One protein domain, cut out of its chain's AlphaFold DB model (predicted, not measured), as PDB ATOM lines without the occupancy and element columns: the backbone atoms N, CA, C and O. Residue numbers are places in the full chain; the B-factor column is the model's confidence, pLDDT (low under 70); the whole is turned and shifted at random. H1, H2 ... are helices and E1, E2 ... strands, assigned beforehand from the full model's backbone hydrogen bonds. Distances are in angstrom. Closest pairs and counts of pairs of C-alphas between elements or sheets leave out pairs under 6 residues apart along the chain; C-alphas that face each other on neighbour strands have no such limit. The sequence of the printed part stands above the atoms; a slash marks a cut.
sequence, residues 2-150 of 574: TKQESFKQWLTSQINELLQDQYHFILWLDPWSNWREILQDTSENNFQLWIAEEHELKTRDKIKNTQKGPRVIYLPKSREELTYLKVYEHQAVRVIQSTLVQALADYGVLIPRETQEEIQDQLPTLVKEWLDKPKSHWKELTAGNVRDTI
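AT A GLANCE: This is residues 2 to 150 of the 574 residues of the protein "PglZ domain-containing protein" of Thaumarchaeota archaeon SCGC AB-539-E09 (UniProt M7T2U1). Picture two lobes end to end along the longest axis: at one end a small parallel sheet with H2 packed over it and H3 at the far tip, at the other a loose cluster of the short helices H4 to H8. H1 and H2 bridge the lobes, H2 touching H6 of the cluster. The printed part has 149 residues with eight named helices and four named strands, along the chain H1 E1 H2 E2 H3 E3 E4 H4 H5 H6 H7 H8; the sheet's order is E2 E3 E1 E4, all parallel, and the class is mixed, helices and strands. The whole is compact, with a radius of gyration of the C-alphas of 16.2 A and spans of 48 by 34 by 21 A.

IN THESE COORDINATES: Find C-alpha 25 at (75.379, 27.296, -3.628), where strand E1, residues 25 to 29, begins its 12.8 A. The other strands are E2, residues 48 to 51, E3, residues 71 to 75 and 12.9 A long, and E4, residues 94 to 96. Helix H1, residues 7 to 18, runs 16.7 A from C-alpha 7 at (73.866, 24.034, 17.494). H2 is residues 36 to 43, and H3, residues 56 to 65, is 14.2 A long. Then look for H4 at 100 to 107, H5 at 113 to 119, H6 at 123 to 129, H7 at 137 to 140 and H8 at 143 to 150, ending at (77.589, 8.729, 24.199).

HOW THE PARTS SIT: In the sheet, N 50 and O 72 of E2 and E3 are 2.8 A apart, N 28 and O 73 of E1 and E3 2.8 A, and N 27 and O 94 of E1 and E4 3.0 A, each within hydrogen-bond range. E2, H3, E3 form a strand-helix-strand unit, two parallel neighbours with a helix between along the chain; E1, H2, E2 form a split one, with E3 between its strands. Both crossovers are right-handed. H2 is on the sheet at a height of 9.4 A, along the strands, at 11 degrees to E2 on the local plane. H1 and H3 only graze the sheet. H2 touches H6, C-alphas of Ile 38 and Lys 128 closest at 5.8 A. H6 touches H8, C-alphas of Leu 126 and Ile 150 closest at 6.6 A. Every O i to N i+4 pair is within hydrogen-bond range in H1 to H6, 2 of 4 are in H8, and H7 is too short for one.

THE WHOLE: The farthest C-alphas, of Asn 65 and Gly 144, are 49.2 A apart. The printed part has no cut, and the link E3 to E4, residues 76 to 93, is long. Confidence is under 70 at residues 2 to 4, 21 to 23, 140 and 142 to 149.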
ATOM      1  N   THR A   2      66.685  36.478  17.710       39.91
ATOM      2  CA  THR A   2      66.290  35.214  18.338       39.91
ATOM      3  C   THR A   2      67.548  34.552  18.900       39.91
ATOM      4  O   THR A   2      68.526  34.379  18.178       39.91
ATOM      5  N   LYS A   3      67.563  34.242  20.202       53.50
ATOM      6  CA  LYS A   3      68.602  33.388  20.791       53.50
ATOM      7  C   LYS A   3      68.541  32.060  20.039       53.50
ATOM      8  O   LYS A   3      67.555  31.351  20.173       53.50
ATOM      9  N   GLN A   4      69.541  31.758  19.219       61.69
ATOM     10  CA  GLN A   4      69.712  30.405  18.697       61.69
ATOM     11  C   GLN A   4      70.012  29.522  19.905       61.69
ATOM     12  O   GLN A   4      71.003  29.747  20.605       61.69
ATOM     13  N   GLU A   5      69.093  28.616  20.221       76.56
ATOM     14  CA  GLU A   5      69.176  27.836  21.450       76.56
ATOM     15  C   GLU A   5      70.089  26.628  21.260       76.56
ATOM     16  O   GLU A   5      70.868  26.358  22.171       76.56
ATOM     17  N   SER A   6      70.066  25.976  20.086       89.88
ATOM     18  CA  SER A   6      70.854  24.772  19.765       89.88
ATOM     19  C   SER A   6      71.882  24.957  18.637       89.88
ATOM     20  O   SER A   6      71.800  25.896  17.836       89.88
ATOM     21  N   PHE A   7      72.843  24.026  18.548       90.12
ATOM     22  CA  PHE A   7      73.866  24.034  17.494       90.12
ATOM     23  C   PHE A   7      73.241  23.828  16.107       90.12
ATOM     24  O   PHE A   7      73.623  24.520  15.166       90.12
ATOM     25  N   LYS A   8      72.205  22.978  16.001       90.50
ATOM     26  CA  LYS A   8      71.399  22.800  14.779       90.50
ATOM     27  C   LYS A   8      70.824  24.122  14.284       90.50
ATOM     28  O   LYS A   8      70.983  24.473  13.122       90.50
ATOM     29  N   GLN A   9      70.180  24.881  15.174       89.31
ATOM     30  CA  GLN A   9      69.549  26.157  14.826       89.31
ATOM     31  C   GLN A   9      70.575  27.207  14.400       89.31
ATOM     32  O   GLN A   9      70.331  27.947  13.445       89.31
ATOM     33  N   TRP A  10      71.720  27.267  15.088       92.38
ATOM     34  CA  TRP A  10      72.830  28.133  14.697       92.38
ATOM     35  C   TRP A  10      73.353  27.760  13.307       92.38
ATOM     36  O   TRP A  10      73.396  28.622  12.429       92.38
ATOM     37  N   LEU A  11      73.648  26.479  13.069       91.00
ATOM     38  CA  LEU A  11      74.194  25.994  11.802       91.00
ATOM     39  C   LEU A  11      73.217  26.218  10.639       91.00
ATOM     40  O   LEU A  11      73.604  26.771   9.610       91.00
ATOM     41  N   THR A  12      71.938  25.881  10.824       89.75
ATOM     42  CA  THR A  12      70.873  26.160   9.850       89.75
ATOM     43  C   THR A  12      70.773  27.650   9.545       89.75
ATOM     44  O   THR A  12      70.678  28.033   8.383       89.75
ATOM     45  N   SER A  13      70.818  28.512  10.565       88.75
ATOM     46  CA  SER A  13      70.756  29.960  10.364       88.75
ATOM     47  C   SER A  13      71.970  30.485   9.602       88.75
ATOM     48  O   SER A  13      71.788  31.320   8.726       88.75
ATOM     49  N   GLN A  14      73.180  30.002   9.905       89.31
ATOM     50  CA  GLN A  14      74.402  30.397   9.196       89.31
ATOM     51  C   GLN A  14      74.365  29.969   7.725       89.31
ATOM     52  O   GLN A  14      74.727  30.742   6.842       89.31
ATOM     53  N   ILE A  15      73.883  28.756   7.444       89.75
ATOM     54  CA  ILE A  15      73.734  28.257   6.073       89.75
ATOM     55  C   ILE A  15      72.653  29.045   5.322       89.75
ATOM     56  O   ILE A  15      72.887  29.483   4.198       89.75
ATOM     57  N   ASN A  16      71.496  29.281   5.940       87.75
ATOM     58  CA  ASN A  16      70.392  30.000   5.303       87.75
ATOM     59  C   ASN A  16      70.700  31.486   5.086       87.75
ATOM     60  O   ASN A  16      70.279  32.037   4.076       87.75
ATOM     61  N   GLU A  17      71.457  32.125   5.982       86.38
ATOM     62  CA  GLU A  17      71.944  33.498   5.801       86.38
ATOM     63  C   GLU A  17      72.849  33.620   4.568       86.38
ATOM     64  O   GLU A  17      72.738  34.574   3.804       86.38
ATOM     65  N   LEU A  18      73.679  32.607   4.309       85.94
ATOM     66  CA  LEU A  18      74.511  32.546   3.106       85.94
ATOM     67  C   LEU A  18      73.716  32.194   1.833       85.94
ATOM     68  O   LEU A  18      74.166  32.490   0.730       85.94
ATOM     69  N   LEU A  19      72.547  31.562   1.963       84.81
ATOM     70  CA  LEU A  19      71.717  31.091   0.845       84.81
ATOM     71  C   LEU A  19      70.487  31.981   0.562       84.81
ATOM     72  O   LEU A  19      69.587  31.542  -0.151       84.81
ATOM     73  N   GLN A  20      70.435  33.218   1.082       72.81
ATOM     74  CA  GLN A  20      69.268  34.122   0.976       72.81
ATOM     75  C   GLN A  20      68.832  34.455  -0.466       72.81
ATOM     76  O   GLN A  20      67.666  34.774  -0.694       72.81
ATOM     77  N   ASP A  21      69.730  34.333  -1.444       64.25
ATOM     78  CA  ASP A  21      69.482  34.655  -2.851       64.25
ATOM     79  C   ASP A  21      69.286  33.396  -3.721       64.25
ATOM     80  O   ASP A  21      70.028  32.416  -3.625       64.25
ATOM     81  N   GLN A  22      68.336  33.455  -4.663       56.91
ATOM     82  CA  GLN A  22      67.811  32.318  -5.448       56.91
ATOM     83  C   GLN A  22      68.817  31.599  -6.379       56.91
ATOM     84  O   GLN A  22      68.459  30.619  -7.033       56.91
ATOM     85  N   TYR A  23      70.076  32.042  -6.455       58.12
ATOM     86  CA  TYR A  23      71.047  31.583  -7.459       58.12
ATOM     87  C   TYR A  23      72.348  31.006  -6.899       58.12
ATOM     88  O   TYR A  23      73.307  30.822  -7.650       58.12
ATOM     89  N   HIS A  24      72.379  30.668  -5.614       74.56
ATOM     90  CA  HIS A  24      73.630  30.443  -4.906       74.56
ATOM     91  C   HIS A  24      73.783  29.041  -4.316       74.56
ATOM     92  O   HIS A  24      72.822  28.425  -3.864       74.56
ATOM     93  N   PHE A  25      75.016  28.533  -4.314       87.88
ATOM     94  CA  PHE A  25      75.379  27.296  -3.628       87.88
ATOM     95  C   PHE A  25      76.631  27.494  -2.775       87.88
ATOM     96  O   PHE A  25      77.460  28.365  -3.050       87.88
ATOM     97  N   ILE A  26      76.760  26.667  -1.741       91.62
ATOM     98  CA  ILE A  26      77.930  26.593  -0.865       91.62
ATOM     99  C   ILE A  26      78.710  25.332  -1.223       91.62
ATOM    100  O   ILE A  26      78.118  24.260  -1.368       91.62
ATOM    101  N   LEU A  27      80.031  25.446  -1.342       91.94
ATOM    102  CA  LEU A  27      80.917  24.283  -1.379       91.94
ATOM    103  C   LEU A  27      81.377  23.989   0.048       91.94
ATOM    104  O   LEU A  27      82.059  24.815   0.652       91.94
ATOM    105  N   TRP A  28      80.995  22.833   0.584       93.94
ATOM    106  CA  TRP A  28      81.397  22.368   1.908       93.94
ATOM    107  C   TRP A  28      82.452  21.275   1.764       93.94
ATOM    108  O   TRP A  28      82.161  20.169   1.315       93.94
ATOM    109  N   LEU A  29      83.688  21.615   2.106       93.19
ATOM    110  CA  LEU A  29      84.881  20.796   1.944       93.19
ATOM    111  C   LEU A  29      85.250  20.171   3.289       93.19
ATOM    112  O   LEU A  29      85.577  20.881   4.240       93.19
ATOM    113  N   ASP A  30      85.188  18.847   3.364       91.12
ATOM    114  CA  ASP A  30      85.386  18.088   4.596       91.12
ATOM    115  C   ASP A  30      86.431  16.977   4.411       91.12
ATOM    116  O   ASP A  30      86.081  15.802   4.283       91.12
ATOM    117  N   PRO A  31      87.732  17.317   4.393       87.56
ATOM    118  CA  PRO A  31      88.791  16.318   4.236       87.56
ATOM    119  C   PRO A  31      88.843  15.299   5.387       87.56
ATOM    120  O   PRO A  31      89.455  14.247   5.237       87.56
ATOM    121  N   TRP A  32      88.203  15.588   6.525       86.06
ATOM    122  CA  TRP A  32      88.194  14.720   7.705       86.06
ATOM    123  C   TRP A  32      86.913  13.892   7.852       86.06
ATOM    124  O   TRP A  32      86.821  13.108   8.787       86.06
ATOM    125  N   SER A  33      85.940  14.031   6.943       84.50
ATOM    126  CA  SER A  33      84.648  13.321   6.987       84.50
ATOM    127  C   SER A  33      83.845  13.502   8.289       84.50
ATOM    128  O   SER A  33      83.037  12.650   8.651       84.50
ATOM    129  N   ASN A  34      84.035  14.625   8.985       86.81
ATOM    130  CA  ASN A  34      83.399  14.914  10.271       86.81
ATOM    131  C   ASN A  34      82.005  15.556  10.147       86.81
ATOM    132  O   ASN A  34      81.241  15.564  11.107       86.81
ATOM    133  N   TRP A  35      81.672  16.137   8.995       89.31
ATOM    134  CA  TRP A  35      80.481  16.964   8.784       89.31
ATOM    135  C   TRP A  35      79.324  16.242   8.106       89.31
ATOM    136  O   TRP A  35      78.195  16.724   8.189       89.31
ATOM    137  N   ARG A  36      79.583  15.117   7.430       89.62
ATOM    138  CA  ARG A  36      78.597  14.417   6.593       89.62
ATOM    139  C   ARG A  36      77.260  14.206   7.305       89.62
ATOM    140  O   ARG A  36      76.237  14.702   6.838       89.62
ATOM    141  N   GLU A  37      77.276  13.482   8.421       86.38
ATOM    142  CA  GLU A  37      76.052  13.112   9.140       86.38
ATOM    143  C   GLU A  37      75.386  14.328   9.796       86.38
ATOM    144  O   GLU A  37      74.169  14.471   9.756       86.38
ATOM    145  N   ILE A  38      76.184  15.264  10.317       90.06
ATOM    146  CA  ILE A  38      75.687  16.498  10.942       90.06
ATOM    147  C   ILE A  38      74.939  17.356   9.916       90.06
ATOM    148  O   ILE A  38      73.862  17.880  10.205       90.06
ATOM    149  N   LEU A  39      75.481  17.494   8.702       91.06
ATOM    150  CA  LEU A  39      74.828  18.229   7.620       91.06
ATOM    151  C   LEU A  39      73.559  17.523   7.145       91.06
ATOM    152  O   LEU A  39      72.587  18.214   6.845       91.06
ATOM    153  N   GLN A  40      73.541  16.188   7.096       89.94
ATOM    154  CA  GLN A  40      72.334  15.424   6.771       89.94
ATOM    155  C   GLN A  40      71.212  15.729   7.769       89.94
ATOM    156  O   GLN A  40      70.159  16.212   7.346       89.94
ATOM    157  N   ASP A  41      71.477  15.579   9.067       85.44
ATOM    158  CA  ASP A  41      70.499  15.826  10.134       85.44
ATOM    159  C   ASP A  41      70.064  17.305  10.188       85.44
ATOM    160  O   ASP A  41      68.919  17.627  10.514       85.44
ATOM    161  N   THR A  42      70.964  18.231   9.840       87.69
ATOM    162  CA  THR A  42      70.673  19.676   9.782       87.69
ATOM    163  C   THR A  42      69.857  20.055   8.542       87.69
ATOM    164  O   THR A  42      69.039  20.976   8.597       87.69
ATOM    165  N   SER A  43      70.043  19.349   7.424       87.75
ATOM    166  CA  SER A  43      69.386  19.657   6.149       87.75
ATOM    167  C   SER A  43      67.894  19.331   6.118       87.75
ATOM    168  O   SER A  43      67.192  19.897   5.280       87.75
ATOM    169  N   GLU A  44      67.400  18.477   7.025       76.56
ATOM    170  CA  GLU A  44      65.999  18.044   7.102       76.56
ATOM    171  C   GLU A  44      65.027  19.238   7.024       76.56
ATOM    172  O   GLU A  44      64.806  19.959   7.996       76.56
ATOM    173  N   ASN A  45      64.452  19.448   5.834       70.38
ATOM    174  CA  ASN A  45      63.525  20.530   5.470       70.38
ATOM    175  C   ASN A  45      64.080  21.972   5.499       70.38
ATOM    176  O   ASN A  45      63.305  22.909   5.318       70.38
ATOM    177  N   ASN A  46      65.391  22.169   5.679       79.12
ATOM    178  CA  ASN A  46      65.993  23.504   5.811       79.12
ATOM    179  C   ASN A  46      66.681  24.000   4.534       79.12
ATOM    180  O   ASN A  46      66.519  25.156   4.154       79.12
ATOM    181  N   PHE A  47      67.453  23.140   3.871       85.94
ATOM    182  CA  PHE A  47      68.164  23.456   2.632       85.94
ATOM    183  C   PHE A  47      68.445  22.176   1.843       85.94
ATOM    184  O   PHE A  47      68.453  21.074   2.389       85.94
ATOM    185  N   GLN A  48      68.709  22.305   0.543       88.12
ATOM    186  CA  GLN A  48      69.056  21.152  -0.281       88.12
ATOM    187  C   GLN A  48      70.520  20.744  -0.048       88.12
ATOM    188  O   GLN A  48      71.430  21.521  -0.339       88.12
ATOM    189  N   LEU A  49      70.762  19.521   0.430       91.25
ATOM    190  CA  LEU A  49      72.107  18.959   0.600       91.25
ATOM    191  C   LEU A  49      72.448  17.984  -0.535       91.25
ATOM    192  O   LEU A  49      71.695  17.053  -0.824       91.25
ATOM    193  N   TRP A  50      73.600  18.178  -1.174       91.94
ATOM    194  CA  TRP A  50      74.171  17.258  -2.156       91.94
ATOM    195  C   TRP A  50      75.427  16.608  -1.591       91.94
ATOM    196  O   TRP A  50      76.434  17.280  -1.395       91.94
ATOM    197  N   ILE A  51      75.377  15.295  -1.387       90.12
ATOM    198  CA  ILE A  51      76.534  14.496  -0.974       90.12
ATOM    199  C   ILE A  51      77.263  14.043  -2.238       90.12
ATOM    200  O   ILE A  51      76.774  13.180  -2.967       90.12
ATOM    201  N   ALA A  52      78.398  14.672  -2.532       85.94
ATOM    202  CA  ALA A  52      79.193  14.423  -3.727       85.94
ATOM    203  C   ALA A  52      80.432  13.572  -3.395       85.94
ATOM    204  O   ALA A  52      81.563  14.046  -3.434       85.94
ATOM    205  N   GLU A  53      80.203  12.297  -3.071       82.69
ATOM    206  CA  GLU A  53      81.265  11.294  -2.833       82.69
ATOM    207  C   GLU A  53      81.772  10.644  -4.130       82.69
ATOM    208  O   GLU A  53      82.757   9.910  -4.147       82.69
ATOM    209  N   GLU A  54      81.094  10.921  -5.238       84.31
ATOM    210  CA  GLU A  54      81.483  10.470  -6.564       84.31
ATOM    211  C   GLU A  54      82.559  11.362  -7.203       84.31
ATOM    212  O   GLU A  54      82.887  12.450  -6.730       84.31
ATOM    213  N   HIS A  55      83.120  10.899  -8.322       86.19
ATOM    214  CA  HIS A  55      84.148  11.635  -9.052       86.19
ATOM    215  C   HIS A  55      83.672  13.051  -9.438       86.19
ATOM    216  O   HIS A  55      82.587  13.212  -9.999       86.19
ATOM    217  N   GLU A  56      84.520  14.068  -9.234       88.31
ATOM    218  CA  GLU A  56      84.192  15.501  -9.386       88.31
ATOM    219  C   GLU A  56      83.521  15.878 -10.716       88.31
ATOM    220  O   GLU A  56      82.710  16.801 -10.767       88.31
ATOM    221  N   LEU A  57      83.837  15.165 -11.802       86.75
ATOM    222  CA  LEU A  57      83.214  15.369 -13.115       86.75
ATOM    223  C   LEU A  57      81.701  15.109 -13.118       86.75
ATOM    224  O   LEU A  57      80.981  15.828 -13.807       86.75
ATOM    225  N   LYS A  58      81.212  14.133 -12.345       87.25
ATOM    226  CA  LYS A  58      79.773  13.856 -12.226       87.25
ATOM    227  C   LYS A  58      79.068  14.960 -11.453       87.25
ATOM    228  O   LYS A  58      78.056  15.483 -11.906       87.25
ATOM    229  N   THR A  59      79.667  15.402 -10.351       87.56
ATOM    230  CA  THR A  59      79.187  16.557  -9.584       87.56
ATOM    231  C   THR A  59      79.171  17.817 -10.444       87.56
ATOM    232  O   THR A  59      78.196  18.564 -10.432       87.56
ATOM    233  N   ARG A  60      80.211  18.037 -11.256       87.25
ATOM    234  CA  ARG A  60      80.294  19.151 -12.207       87.25
ATOM    235  C   ARG A  60      79.180  19.104 -13.247       87.25
ATOM    236  O   ARG A  60      78.564  20.134 -13.515       87.25
ATOM    237  N   ASP A  61      78.939  17.939 -13.839       87.06
ATOM    238  CA  ASP A  61      77.847  17.743 -14.792       87.06
ATOM    239  C   ASP A  61      76.484  18.014 -14.133       87.06
ATOM    240  O   ASP A  61      75.686  18.805 -14.636       87.06
ATOM    241  N   LYS A  62      76.278  17.495 -12.917       87.69
ATOM    242  CA  LYS A  62      75.080  17.737 -12.106       87.69
ATOM    243  C   LYS A  62      74.863  19.222 -11.796       87.69
ATOM    244  O   LYS A  62      73.732  19.698 -11.887       87.69
ATOM    245  N   ILE A  63      75.919  19.974 -11.473       86.12
ATOM    246  CA  ILE A  63      75.845  21.431 -11.253       86.12
ATOM    247  C   ILE A  63      75.426  22.160 -12.538       86.12
ATOM    248  O   ILE A  63      74.627  23.088 -12.466       86.12
ATOM    249  N   LYS A  64      75.931  21.746 -13.709       84.38
ATOM    250  CA  LYS A  64      75.575  22.367 -14.998       84.38
ATOM    251  C   LYS A  64      74.141  22.071 -15.432       84.38
ATOM    252  O   LYS A  64      73.488  22.959 -15.973       84.38
ATOM    253  N   ASN A  65      73.676  20.845 -15.207       83.88
ATOM    254  CA  ASN A  65      72.419  20.342 -15.767       83.88
ATOM    255  C   ASN A  65      71.211  20.514 -14.833       83.88
ATOM    256  O   ASN A  65      70.082  20.255 -15.238       83.88
ATOM    257  N   THR A  66      71.419  20.959 -13.592       83.25
ATOM    258  CA  THR A  66      70.324  21.200 -12.642       83.25
ATOM    259  C   THR A  66      69.975  22.685 -12.579       83.25
ATOM    260  O   THR A  66      70.864  23.533 -12.539       83.25
ATOM    261  N   GLN A  67      68.682  23.009 -12.490       76.81
ATOM    262  CA  GLN A  67      68.210  24.379 -12.266       76.81
ATOM    263  C   GLN A  67      68.913  25.006 -11.052       76.81
ATOM    264  O   GLN A  67      69.090  24.337 -10.030       76.81
ATOM    265  N   LYS A  68      69.330  26.275 -11.163       74.69
ATOM    266  CA  LYS A  68      69.967  27.027 -10.068       74.69
ATOM    267  C   LYS A  68      69.007  27.170  -8.881       74.69
ATOM    268  O   LYS A  68      67.806  27.317  -9.077       74.69
ATOM    269  N   GLY A  69      69.542  27.102  -7.666       75.62
ATOM    270  CA  GLY A  69      68.768  27.195  -6.428       75.62
ATOM    271  C   GLY A  69      69.630  26.927  -5.190       75.62
ATOM    272  O   GLY A  69      70.695  26.317  -5.339       75.62
ATOM    273  N   PRO A  70      69.167  27.340  -3.999       83.06
ATOM    274  CA  PRO A  70      69.930  27.292  -2.754       83.06
ATOM    275  C   PRO A  70      70.291  25.855  -2.374       83.06
ATOM    276  O   PRO A  70      69.411  25.023  -2.150       83.06
ATOM    277  N   ARG A  71      71.591  25.547  -2.324       90.06
ATOM    278  CA  ARG A  71      72.075  24.211  -1.944       90.06
ATOM    279  C   ARG A  71      73.456  24.227  -1.307       90.06
ATOM    280  O   ARG A  71      74.286  25.084  -1.604       90.06
ATOM    281  N   VAL A  72      73.716  23.211  -0.499       92.75
ATOM    282  CA  VAL A  72      75.036  22.889   0.047       92.75
ATOM    283  C   VAL A  72      75.565  21.668  -0.694       92.75
ATOM    284  O   VAL A  72      74.893  20.641  -0.759       92.75
ATOM    285  N   ILE A  73      76.759  21.773  -1.269       92.69
ATOM    286  CA  ILE A  73      77.442  20.668  -1.946       92.69
ATOM    287  C   ILE A  73      78.577  20.203  -1.041       92.69
ATOM    288  O   ILE A  73      79.585  20.893  -0.907       92.69
ATOM    289  N   TYR A  74      78.390  19.044  -0.421       94.69
ATOM    290  CA  TYR A  74      79.366  18.389   0.440       94.69
ATOM    291  C   TYR A  74      80.360  17.569  -0.386       94.69
ATOM    292  O   TYR A  74      79.946  16.755  -1.215       94.69
ATOM    293  N   LEU A  75      81.655  17.757  -0.133       92.81
ATOM    294  CA  LEU A  75      82.763  17.058  -0.783       92.81
ATOM    295  C   LEU A  75      83.759  16.570   0.287       92.81
ATOM    296  O   LEU A  75      84.268  17.404   1.040       92.81
ATOM    297  N   PRO A  76      84.109  15.270   0.334       90.62
ATOM    298  CA  PRO A  76      85.087  14.731   1.284       90.62
ATOM    299  C   PRO A  76      86.530  15.000   0.812       90.62
ATOM    300  O   PRO A  76      87.311  14.080   0.583       90.62
ATOM    301  N   LYS A  77      86.852  16.268   0.541       89.88
ATOM    302  CA  LYS A  77      88.137  16.718  -0.009       89.88
ATOM    303  C   LYS A  77      88.530  18.060   0.580       89.88
ATOM    304  O   LYS A  77      87.666  18.863   0.920       89.88
ATOM    305  N   SER A  78      89.824  18.336   0.631       90.69
ATOM    306  CA  SER A  78      90.356  19.667   0.918       90.69
ATOM    307  C   SER A  78      90.277  20.582  -0.308       90.69
ATOM    308  O   SER A  78      90.126  20.142  -1.451       90.69
ATOM    309  N   ARG A  79      90.428  21.890  -0.084       90.50
ATOM    310  CA  ARG A  79      90.452  22.899  -1.150       90.50
ATOM    311  C   ARG A  79      91.601  22.721  -2.149       90.50
ATOM    312  O   ARG A  79      91.472  23.127  -3.306       90.50
ATOM    313  N   GLU A  80      92.717  22.150  -1.713       88.75
ATOM    314  CA  GLU A  80      93.895  21.889  -2.551       88.75
ATOM    315  C   GLU A  80      93.693  20.666  -3.454       88.75
ATOM    316  O   GLU A  80      94.186  20.642  -4.577       88.75
ATOM    317  N   GLU A  81      92.892  19.697  -3.009       88.75
ATOM    318  CA  GLU A  81      92.567  18.475  -3.756       88.75
ATOM    319  C   GLU A  81      91.448  18.663  -4.791       88.75
ATOM    320  O   GLU A  81      91.145  17.738  -5.554       88.75
ATOM    321  N   LEU A  82      90.814  19.841  -4.823       89.00
ATOM    322  CA  LEU A  82      89.814  20.172  -5.833       89.00
ATOM    323  C   LEU A  82      90.471  20.334  -7.201       89.00
ATOM    324  O   LEU A  82      91.337  21.185  -7.404       89.00
ATOM    325  N   THR A  83      89.979  19.571  -8.172       89.44
ATOM    326  CA  THR A  83      90.495  19.574  -9.541       89.44
ATOM    327  C   THR A  83      89.464  20.181 -10.488       89.44
ATOM    328  O   THR A  83      89.472  21.378 -10.774       89.44
ATOM    329  N   TYR A  84      88.512  19.375 -10.947       87.44
ATOM    330  CA  TYR A  84      87.489  19.769 -11.912       87.44
ATOM    331  C   TYR A  84      86.446  20.726 -11.331       87.44
ATOM    332  O   TYR A  84      85.824  21.473 -12.091       87.44
ATOM    333  N   LEU A  85      86.251  20.718 -10.010       88.50
ATOM    334  CA  LEU A  85      85.343  21.638  -9.325       88.50
ATOM    335  C   LEU A  85      85.995  22.967  -8.926       88.50
ATOM    336  O   LEU A  85      85.279  23.880  -8.524       88.50
ATOM    337  N   LYS A  86      87.314  23.134  -9.109       87.81
ATOM    338  CA  LYS A  86      88.043  24.355  -8.719       87.81
ATOM    339  C   LYS A  86      87.459  25.629  -9.339       87.81
ATOM    340  O   LYS A  86      87.356  26.659  -8.683       87.81
ATOM    341  N   VAL A  87      86.992  25.536 -10.583       86.31
ATOM    342  CA  VAL A  87      86.354  26.649 -11.312       86.31
ATOM    343  C   VAL A  87      85.070  27.166 -10.647       86.31
ATOM    344  O   VAL A  87      84.670  28.302 -10.893       86.31
ATOM    345  N   TYR A  88      84.425  26.351  -9.808       86.44
ATOM    346  CA  TYR A  88      83.204  26.712  -9.093       86.44
ATOM    347  C   TYR A  88      83.476  27.398  -7.750       86.44
ATOM    348  O   TYR A  88      82.530  27.907  -7.161       86.44
ATOM    349  N   GLU A  89      84.729  27.503  -7.288       86.38
ATOM    350  CA  GLU A  89      85.054  28.282  -6.081       86.38
ATOM    351  C   GLU A  89      84.646  29.752  -6.219       86.38
ATOM    352  O   GLU A  89      84.152  30.341  -5.266       86.38
ATOM    353  N   HIS A  90      84.812  30.327  -7.414       81.75
ATOM    354  CA  HIS A  90      84.420  31.707  -7.713       81.75
ATOM    355  C   HIS A  90      82.913  31.876  -7.954       81.75
ATOM    356  O   HIS A  90      82.429  33.001  -8.020       81.75
ATOM    357  N   GLN A  91      82.186  30.770  -8.144       84.75
ATOM    358  CA  GLN A  91      80.739  30.767  -8.384       84.75
ATOM    359  C   GLN A  91      79.942  30.430  -7.120       84.75
ATOM    360  O   GLN A  91      78.765  30.773  -7.029       84.75
ATOM    361  N   ALA A  92      80.563  29.737  -6.166       86.75
ATOM    362  CA  ALA A  92      79.988  29.480  -4.860       86.75
ATOM    363  C   ALA A  92      79.926  30.781  -4.054       86.75
ATOM    364  O   ALA A  92      80.863  31.576  -4.083       86.75
ATOM    365  N   VAL A  93      78.861  30.974  -3.272       88.06
ATOM    366  CA  VAL A  93      78.795  32.115  -2.334       88.06
ATOM    367  C   VAL A  93      79.880  32.009  -1.286       88.06
ATOM    368  O   VAL A  93      80.457  33.004  -0.854       88.06
ATOM    369  N   ARG A  94      80.158  30.776  -0.867       89.06
ATOM    370  CA  ARG A  94      81.207  30.491   0.088       89.06
ATOM    371  C   ARG A  94      81.763  29.100  -0.141       89.06
ATOM    372  O   ARG A  94      81.030  28.158  -0.446       89.06
ATOM    373  N   VAL A  95      83.068  28.993   0.058       90.06
ATOM    374  CA  VAL A  95      83.766  27.723   0.225       90.06
ATOM    375  C   VAL A  95      84.056  27.580   1.713       90.06
ATOM    376  O   VAL A  95      84.744  28.422   2.291       90.06
ATOM    377  N   ILE A  96      83.482  26.561   2.343       91.25
ATOM    378  CA  ILE A  96      83.635  26.274   3.768       91.25
ATOM    379  C   ILE A  96      84.573  25.081   3.905       91.25
ATOM    380  O   ILE A  96      84.291  24.014   3.376       91.25
ATOM    381  N   GLN A  97      85.678  25.273   4.619       91.44
ATOM    382  CA  GLN A  97      86.585  24.214   5.060       91.44
ATOM    383  C   GLN A  97      86.937  24.502   6.523       91.44
ATOM    384  O   GLN A  97      87.984  25.069   6.823       91.44
ATOM    385  N   SER A  98      86.008  24.206   7.429       88.44
ATOM    386  CA  SER A  98      86.154  24.437   8.871       88.44
ATOM    387  C   SER A  98      86.144  23.116   9.625       88.44
ATOM    388  O   SER A  98      85.418  22.194   9.259       88.44
ATOM    389  N   THR A  99      86.899  23.022  10.716       88.88
ATOM    390  CA  THR A  99      86.792  21.880  11.634       88.88
ATOM    391  C   THR A  99      85.549  22.020  12.519       88.88
ATOM    392  O   THR A  99      85.034  23.125  12.711       88.88
ATOM    393  N   LEU A 100      85.072  20.912  13.101       88.56
ATOM    394  CA  LEU A 100      83.981  20.960  14.085       88.56
ATOM    395  C   LEU A 100      84.342  21.823  15.297       88.56
ATOM    396  O   LEU A 100      83.509  22.581  15.777       88.56
ATOM    397  N   VAL A 101      85.598  21.764  15.750       87.12
ATOM    398  CA  VAL A 101      86.105  22.593  16.853       87.12
ATOM    399  C   VAL A 101      85.950  24.080  16.538       87.12
ATOM    400  O   VAL A 101      85.485  24.841  17.384       87.12
ATOM    401  N   GLN A 102      86.302  24.493  15.318       87.62
ATOM    402  CA  GLN A 102      86.181  25.886  14.901       87.62
ATOM    403  C   GLN A 102      84.715  26.326  14.833       87.62
ATOM    404  O   GLN A 102      84.366  27.370  15.373       87.62
ATOM    405  N   ALA A 103      83.840  25.502  14.257       89.31
ATOM    406  CA  ALA A 103      82.417  25.822  14.194       89.31
ATOM    407  C   ALA A 103      81.748  25.865  15.579       89.31
ATOM    408  O   ALA A 103      80.894  26.714  15.829       89.31
ATOM    409  N   LEU A 104      82.149  24.993  16.508       88.62
ATOM    410  CA  LEU A 104      81.696  25.049  17.898       88.62
ATOM    411  C   LEU A 104      82.196  26.320  18.598       88.62
ATOM    412  O   LEU A 104      81.425  26.947  19.325       88.62
ATOM    413  N   ALA A 105      83.436  26.746  18.341       87.56
ATOM    414  CA  ALA A 105      83.962  28.008  18.855       87.56
ATOM    415  C   ALA A 105      83.174  29.217  18.322       87.56
ATOM    416  O   ALA A 105      82.829  30.100  19.107       87.56
ATOM    417  N   ASP A 106      82.794  29.210  17.041       88.06
ATOM    418  CA  ASP A 106      81.959  30.250  16.421       88.06
ATOM    419  C   ASP A 106      80.518  30.245  16.971       88.06
ATOM    420  O   ASP A 106      79.919  31.299  17.198       88.06
ATOM    421  N   TYR A 107      79.976  29.066  17.295       88.56
ATOM    422  CA  TYR A 107      78.739  28.925  18.072       88.56
ATOM    423  C   TYR A 107      78.898  29.414  19.528       88.56
ATOM    424  O   TYR A 107      77.919  29.721  20.220       88.56
ATOM    425  N   GLY A 108      80.136  29.566  20.003       84.88
ATOM    426  CA  GLY A 108      80.530  30.060  21.321       84.88
ATOM    427  C   GLY A 108      80.658  28.973  22.388       84.88
ATOM    428  O   GLY A 108      80.372  29.233  23.560       84.88
ATOM    429  N   VAL A 109      81.053  27.770  21.973       86.31
ATOM    430  CA  VAL A 109      81.504  26.649  22.804       86.31
ATOM    431  C   VAL A 109      83.022  26.543  22.661       86.31
ATOM    432  O   VAL A 109      83.534  26.145  21.620       86.31
ATOM    433  N   LEU A 110      83.753  26.920  23.710       83.44
ATOM    434  CA  LEU A 110      85.215  26.853  23.730       83.44
ATOM    435  C   LEU A 110      85.658  25.542  24.376       83.44
ATOM    436  O   LEU A 110      85.438  25.336  25.568       83.44
ATOM    437  N   ILE A 111      86.291  24.674  23.591       81.88
ATOM    438  CA  ILE A 111      86.861  23.411  24.072       81.88
ATOM    439  C   ILE A 111      88.349  23.650  24.371       81.88
ATOM    440  O   ILE A 111      89.063  24.073  23.459       81.88
ATOM    441  N   PRO A 112      88.847  23.419  25.600       82.25
ATOM    442  CA  PRO A 112      90.273  23.535  25.911       82.25
ATOM    443  C   PRO A 112      91.124  22.590  25.054       82.25
ATOM    444  O   PRO A 112      90.695  21.477  24.762       82.25
ATOM    445  N   ARG A 113      92.342  23.002  24.681       78.94
ATOM    446  CA  ARG A 113      93.223  22.235  23.779       78.94
ATOM    447  C   ARG A 113      93.518  20.813  24.276       78.94
ATOM    448  O   ARG A 113      93.466  19.883  23.485       78.94
ATOM    449  N   GLU A 114      93.738  20.649  25.578       75.56
ATOM    450  CA  GLU A 114      93.944  19.338  26.217       75.56
ATOM    451  C   GLU A 114      92.737  18.410  26.003       75.56
ATOM    452  O   GLU A 114      92.879  17.255  25.625       75.56
ATOM    453  N   THR A 115      91.521  18.944  26.148       74.94
ATOM    454  CA  THR A 115      90.281  18.194  25.910       74.94
ATOM    455  C   THR A 115      90.059  17.911  24.424       74.94
ATOM    456  O   THR A 115      89.525  16.859  24.096       74.94
ATOM    457  N   GLN A 116      90.465  18.815  23.523       78.56
ATOM    458  CA  GLN A 116      90.338  18.619  22.073       78.56
ATOM    459  C   GLN A 116      91.124  17.396  21.595       78.56
ATOM    460  O   GLN A 116      90.570  16.601  20.843       78.56
ATOM    461  N   GLU A 117      92.372  17.238  22.047       77.31
ATOM    462  CA  GLU A 117      93.220  16.091  21.687       77.31
ATOM    463  C   GLU A 117      92.622  14.767  22.199       77.31
ATOM    464  O   GLU A 117      92.682  13.753  21.511       77.31
ATOM    465  N   GLU A 118      91.965  14.778  23.365       72.62
ATOM    466  CA  GLU A 118      91.351  13.578  23.950       72.62
ATOM    467  C   GLU A 118      90.027  13.151  23.293       72.62
ATOM    468  O   GLU A 118      89.700  11.960  23.308       72.62
ATOM    469  N   ILE A 119      89.249  14.095  22.747       77.06
ATOM    470  CA  ILE A 119      87.908  13.822  22.193       77.06
ATOM    471  C   ILE A 119      87.832  13.941  20.670       77.06
ATOM    472  O   ILE A 119      86.743  13.790  20.125       77.06
ATOM    473  N   GLN A 120      88.942  14.217  19.978       78.81
ATOM    474  CA  GLN A 120      88.964  14.516  18.541       78.81
ATOM    475  C   GLN A 120      88.190  13.487  17.700       78.81
ATOM    476  O   GLN A 120      87.343  13.876  16.898       78.81
ATOM    477  N   ASP A 121      88.414  12.196  17.954       76.25
ATOM    478  CA  ASP A 121      87.769  11.091  17.229       76.25
ATOM    479  C   ASP A 121      86.296  10.879  17.627       76.25
ATOM    480  O   ASP A 121      85.531  10.254  16.901       76.25
ATOM    481  N   GLN A 122      85.885  11.385  18.793       76.44
ATOM    482  CA  GLN A 122      84.537  11.230  19.363       76.44
ATOM    483  C   GLN A 122      83.654  12.455  19.108       76.44
ATOM    484  O   GLN A 122      82.437  12.412  19.300       76.44
ATOM    485  N   LEU A 123      84.273  13.569  18.711       82.62
ATOM    486  CA  LEU A 123      83.623  14.857  18.545       82.62
ATOM    487  C   LEU A 123      82.495  14.823  17.501       82.62
ATOM    488  O   LEU A 123      81.444  15.385  17.804       82.62
ATOM    489  N   PRO A 124      82.624  14.160  16.331       83.62
ATOM    490  CA  PRO A 124      81.520  14.068  15.372       83.62
ATOM    491  C   PRO A 124      80.289  13.369  15.961       83.62
ATOM    492  O   PRO A 124      79.182  13.908  15.898       83.62
ATOM    493  N   THR A 125      80.486  12.218  16.614       80.44
ATOM    494  CA  THR A 125      79.413  11.453  17.264       80.44
ATOM    495  C   THR A 125      78.749  12.269  18.375       80.44
ATOM    496  O   THR A 125      77.524  12.324  18.459       80.44
ATOM    497  N   LEU A 126      79.545  12.952  19.207       82.25
ATOM    498  CA  LEU A 126      79.033  13.810  20.275       82.25
ATOM    499  C   LEU A 126      78.213  14.980  19.723       82.25
ATOM    500  O   LEU A 126      77.133  15.275  20.233       82.25
ATOM    501  N   VAL A 127      78.718  15.652  18.684       85.75
ATOM    502  CA  VAL A 127      78.027  16.786  18.063       85.75
ATOM    503  C   VAL A 127      76.695  16.364  17.476       85.75
ATOM    504  O   VAL A 127      75.728  17.110  17.605       85.75
ATOM    505  N   LYS A 128      76.619  15.162  16.907       83.69
ATOM    506  CA  LYS A 128      75.365  14.589  16.434       83.69
ATOM    507  C   LYS A 128      74.362  14.368  17.573       83.69
ATOM    508  O   LYS A 128      73.231  14.834  17.485       83.69
ATOM    509  N   GLU A 129      74.777  13.739  18.676       81.25
ATOM    510  CA  GLU A 129      73.907  13.509  19.847       81.25
ATOM    511  C   GLU A 129      73.434  14.819  20.503       81.25
ATOM    512  O   GLU A 129      72.331  14.908  21.050       81.25
ATOM    513  N   TRP A 130      74.270  15.860  20.470       86.75
ATOM    514  CA  TRP A 130      73.991  17.157  21.092       86.75
ATOM    515  C   TRP A 130      73.492  18.223  20.121       86.75
ATOM    516  O   TRP A 130      73.335  19.383  20.515       86.75
ATOM    517  N   LEU A 131      73.202  17.846  18.875       87.00
ATOM    518  CA  LEU A 131      72.866  18.766  17.793       87.00
ATOM    519  C   LEU A 131      71.686  19.680  18.171       87.00
ATOM    520  O   LEU A 131      71.742  20.897  17.974       87.00
ATOM    521  N   ASP A 132      70.671  19.107  18.821       86.25
ATOM    522  CA  ASP A 132      69.467  19.804  19.290       86.25
ATOM    523  C   ASP A 132      69.548  20.308  20.743       86.25
ATOM    524  O   ASP A 132      68.625  20.962  21.231       86.25
ATOM    525  N   LYS A 133      70.645  20.037  21.461       85.06
ATOM    526  CA  LYS A 133      70.800  20.448  22.864       85.06
ATOM    527  C   LYS A 133      71.149  21.935  22.973       85.06
ATOM    528  O   LYS A 133      71.863  22.473  22.119       85.06
ATOM    529  N   PRO A 134      70.696  22.617  24.045       85.69
ATOM    530  CA  PRO A 134      70.938  24.038  24.190       85.69
ATOM    531  C   PRO A 134      72.413  24.353  24.463       85.69
ATOM    532  O   PRO A 134      73.121  23.554  25.076       85.69
ATOM    533  N   LYS A 135      72.874  25.559  24.109       83.81
ATOM    534  CA  LYS A 135      74.260  26.023  24.347       83.81
ATOM    535  C   LYS A 135      74.754  25.856  25.794       83.81
ATOM    536  O   LYS A 135      75.947  25.680  26.017       83.81
ATOM    537  N   SER A 136      73.867  25.918  26.790       81.81
ATOM    538  CA  SER A 136      74.227  25.683  28.197       81.81
ATOM    539  C   SER A 136      74.730  24.263  28.457       81.81
ATOM    540  O   SER A 136      75.623  24.098  29.278       81.81
ATOM    541  N   HIS A 137      74.213  23.267  27.732       79.69
ATOM    542  CA  HIS A 137      74.582  21.857  27.882       79.69
ATOM    543  C   HIS A 137      76.042  21.601  27.481       79.69
ATOM    544  O   HIS A 137      76.749  20.817  28.102       79.69
ATOM    545  N   TRP A 138      76.535  22.365  26.509       79.56
ATOM    546  CA  TRP A 138      77.916  22.306  26.041       79.56
ATOM    547  C   TRP A 138      78.943  22.847  27.047       79.56
ATOM    548  O   TRP A 138      80.130  22.565  26.914       79.56
ATOM    549  N   LYS A 139      78.518  23.620  28.058       73.12
ATOM    550  CA  LYS A 139      79.423  24.169  29.087       73.12
ATOM    551  C   LYS A 139      79.873  23.129  30.116       73.12
ATOM    552  O   LYS A 139      80.828  23.384  30.840       73.12
ATOM    553  N   GLU A 140      79.200  21.983  30.181       69.06
ATOM    554  CA  GLU A 140      79.522  20.863  31.079       69.06
ATOM    555  C   GLU A 140      80.450  19.827  30.414       69.06
ATOM    556  O   GLU A 140      80.726  18.762  30.976       69.06
ATOM    557  N   LEU A 141      80.934  20.139  29.205       72.12
ATOM    558  CA  LEU A 141      81.800  19.281  28.415       72.12
ATOM    559  C   LEU A 141      83.161  19.096  29.098       72.12
ATOM    560  O   LEU A 141      83.958  20.025  29.209       72.12
ATOM    561  N   THR A 142      83.443  17.861  29.494       68.75
ATOM    562  CA  THR A 142      84.766  17.396  29.925       68.75
ATOM    563  C   THR A 142      85.065  16.088  29.206       68.75
ATOM    564  O   THR A 142      84.131  15.363  28.861       68.75
ATOM    565  N   ALA A 143      86.340  15.745  29.001       62.59
ATOM    566  CA  ALA A 143      86.709  14.497  28.324       62.59
ATOM    567  C   ALA A 143      86.108  13.239  28.986       62.59
ATOM    568  O   ALA A 143      85.745  12.286  28.296       62.59
ATOM    569  N   GLY A 144      85.926  13.259  30.314       61.00
ATOM    570  CA  GLY A 144      85.215  12.209  31.051       61.00
ATOM    571  C   GLY A 144      83.717  12.161  30.732       61.00
ATOM    572  O   GLY A 144      83.194  11.098  30.401       61.00
ATOM    573  N   ASN A 145      83.036  13.313  30.747       68.00
ATOM    574  CA  ASN A 145      81.592  13.390  30.500       68.00
ATOM    575  C   ASN A 145      81.203  13.044  29.053       68.00
ATOM    576  O   ASN A 145      80.091  12.565  28.828       68.00
ATOM    577  N   VAL A 146      82.087  13.254  28.066       67.31
ATOM    578  CA  VAL A 146      81.819  12.888  26.659       67.31
ATOM    579  C   VAL A 146      81.498  11.404  26.530       67.31
ATOM    580  O   VAL A 146      80.489  11.032  25.929       67.31
ATOM    581  N   ARG A 147      82.317  10.551  27.153       66.81
ATOM    582  CA  ARG A 147      82.146   9.093  27.094       66.81
ATOM    583  C   ARG A 147      80.865   8.650  27.786       66.81
ATOM    584  O   ARG A 147      80.130   7.834  27.237       66.81
ATOM    585  N   ASP A 148      80.589   9.235  28.953       63.94
ATOM    586  CA  ASP A 148      79.363   9.001  29.720       63.94
ATOM    587  C   ASP A 148      78.099   9.435  28.984       63.94
ATOM    588  O   ASP A 148      77.038   8.868  29.225       63.94
ATOM    589  N   THR A 149      78.205  10.407  28.078       69.19
ATOM    590  CA  THR A 149      77.045  10.896  27.338       69.19
ATOM    591  C   THR A 149      76.749  10.073  26.085       69.19
ATOM    592  O   THR A 149      75.587   9.929  25.717       69.19
ATOM    593  N   ILE A 150      77.774   9.520  25.427       72.94
ATOM    594  CA  ILE A 150      77.589   8.729  24.199       72.94
ATOM    595  C   ILE A 150      77.142   7.295  24.518       72.94
ATOM    596  O   ILE A 150      76.283   6.749  23.825       72.94
TER     597      ILE A 150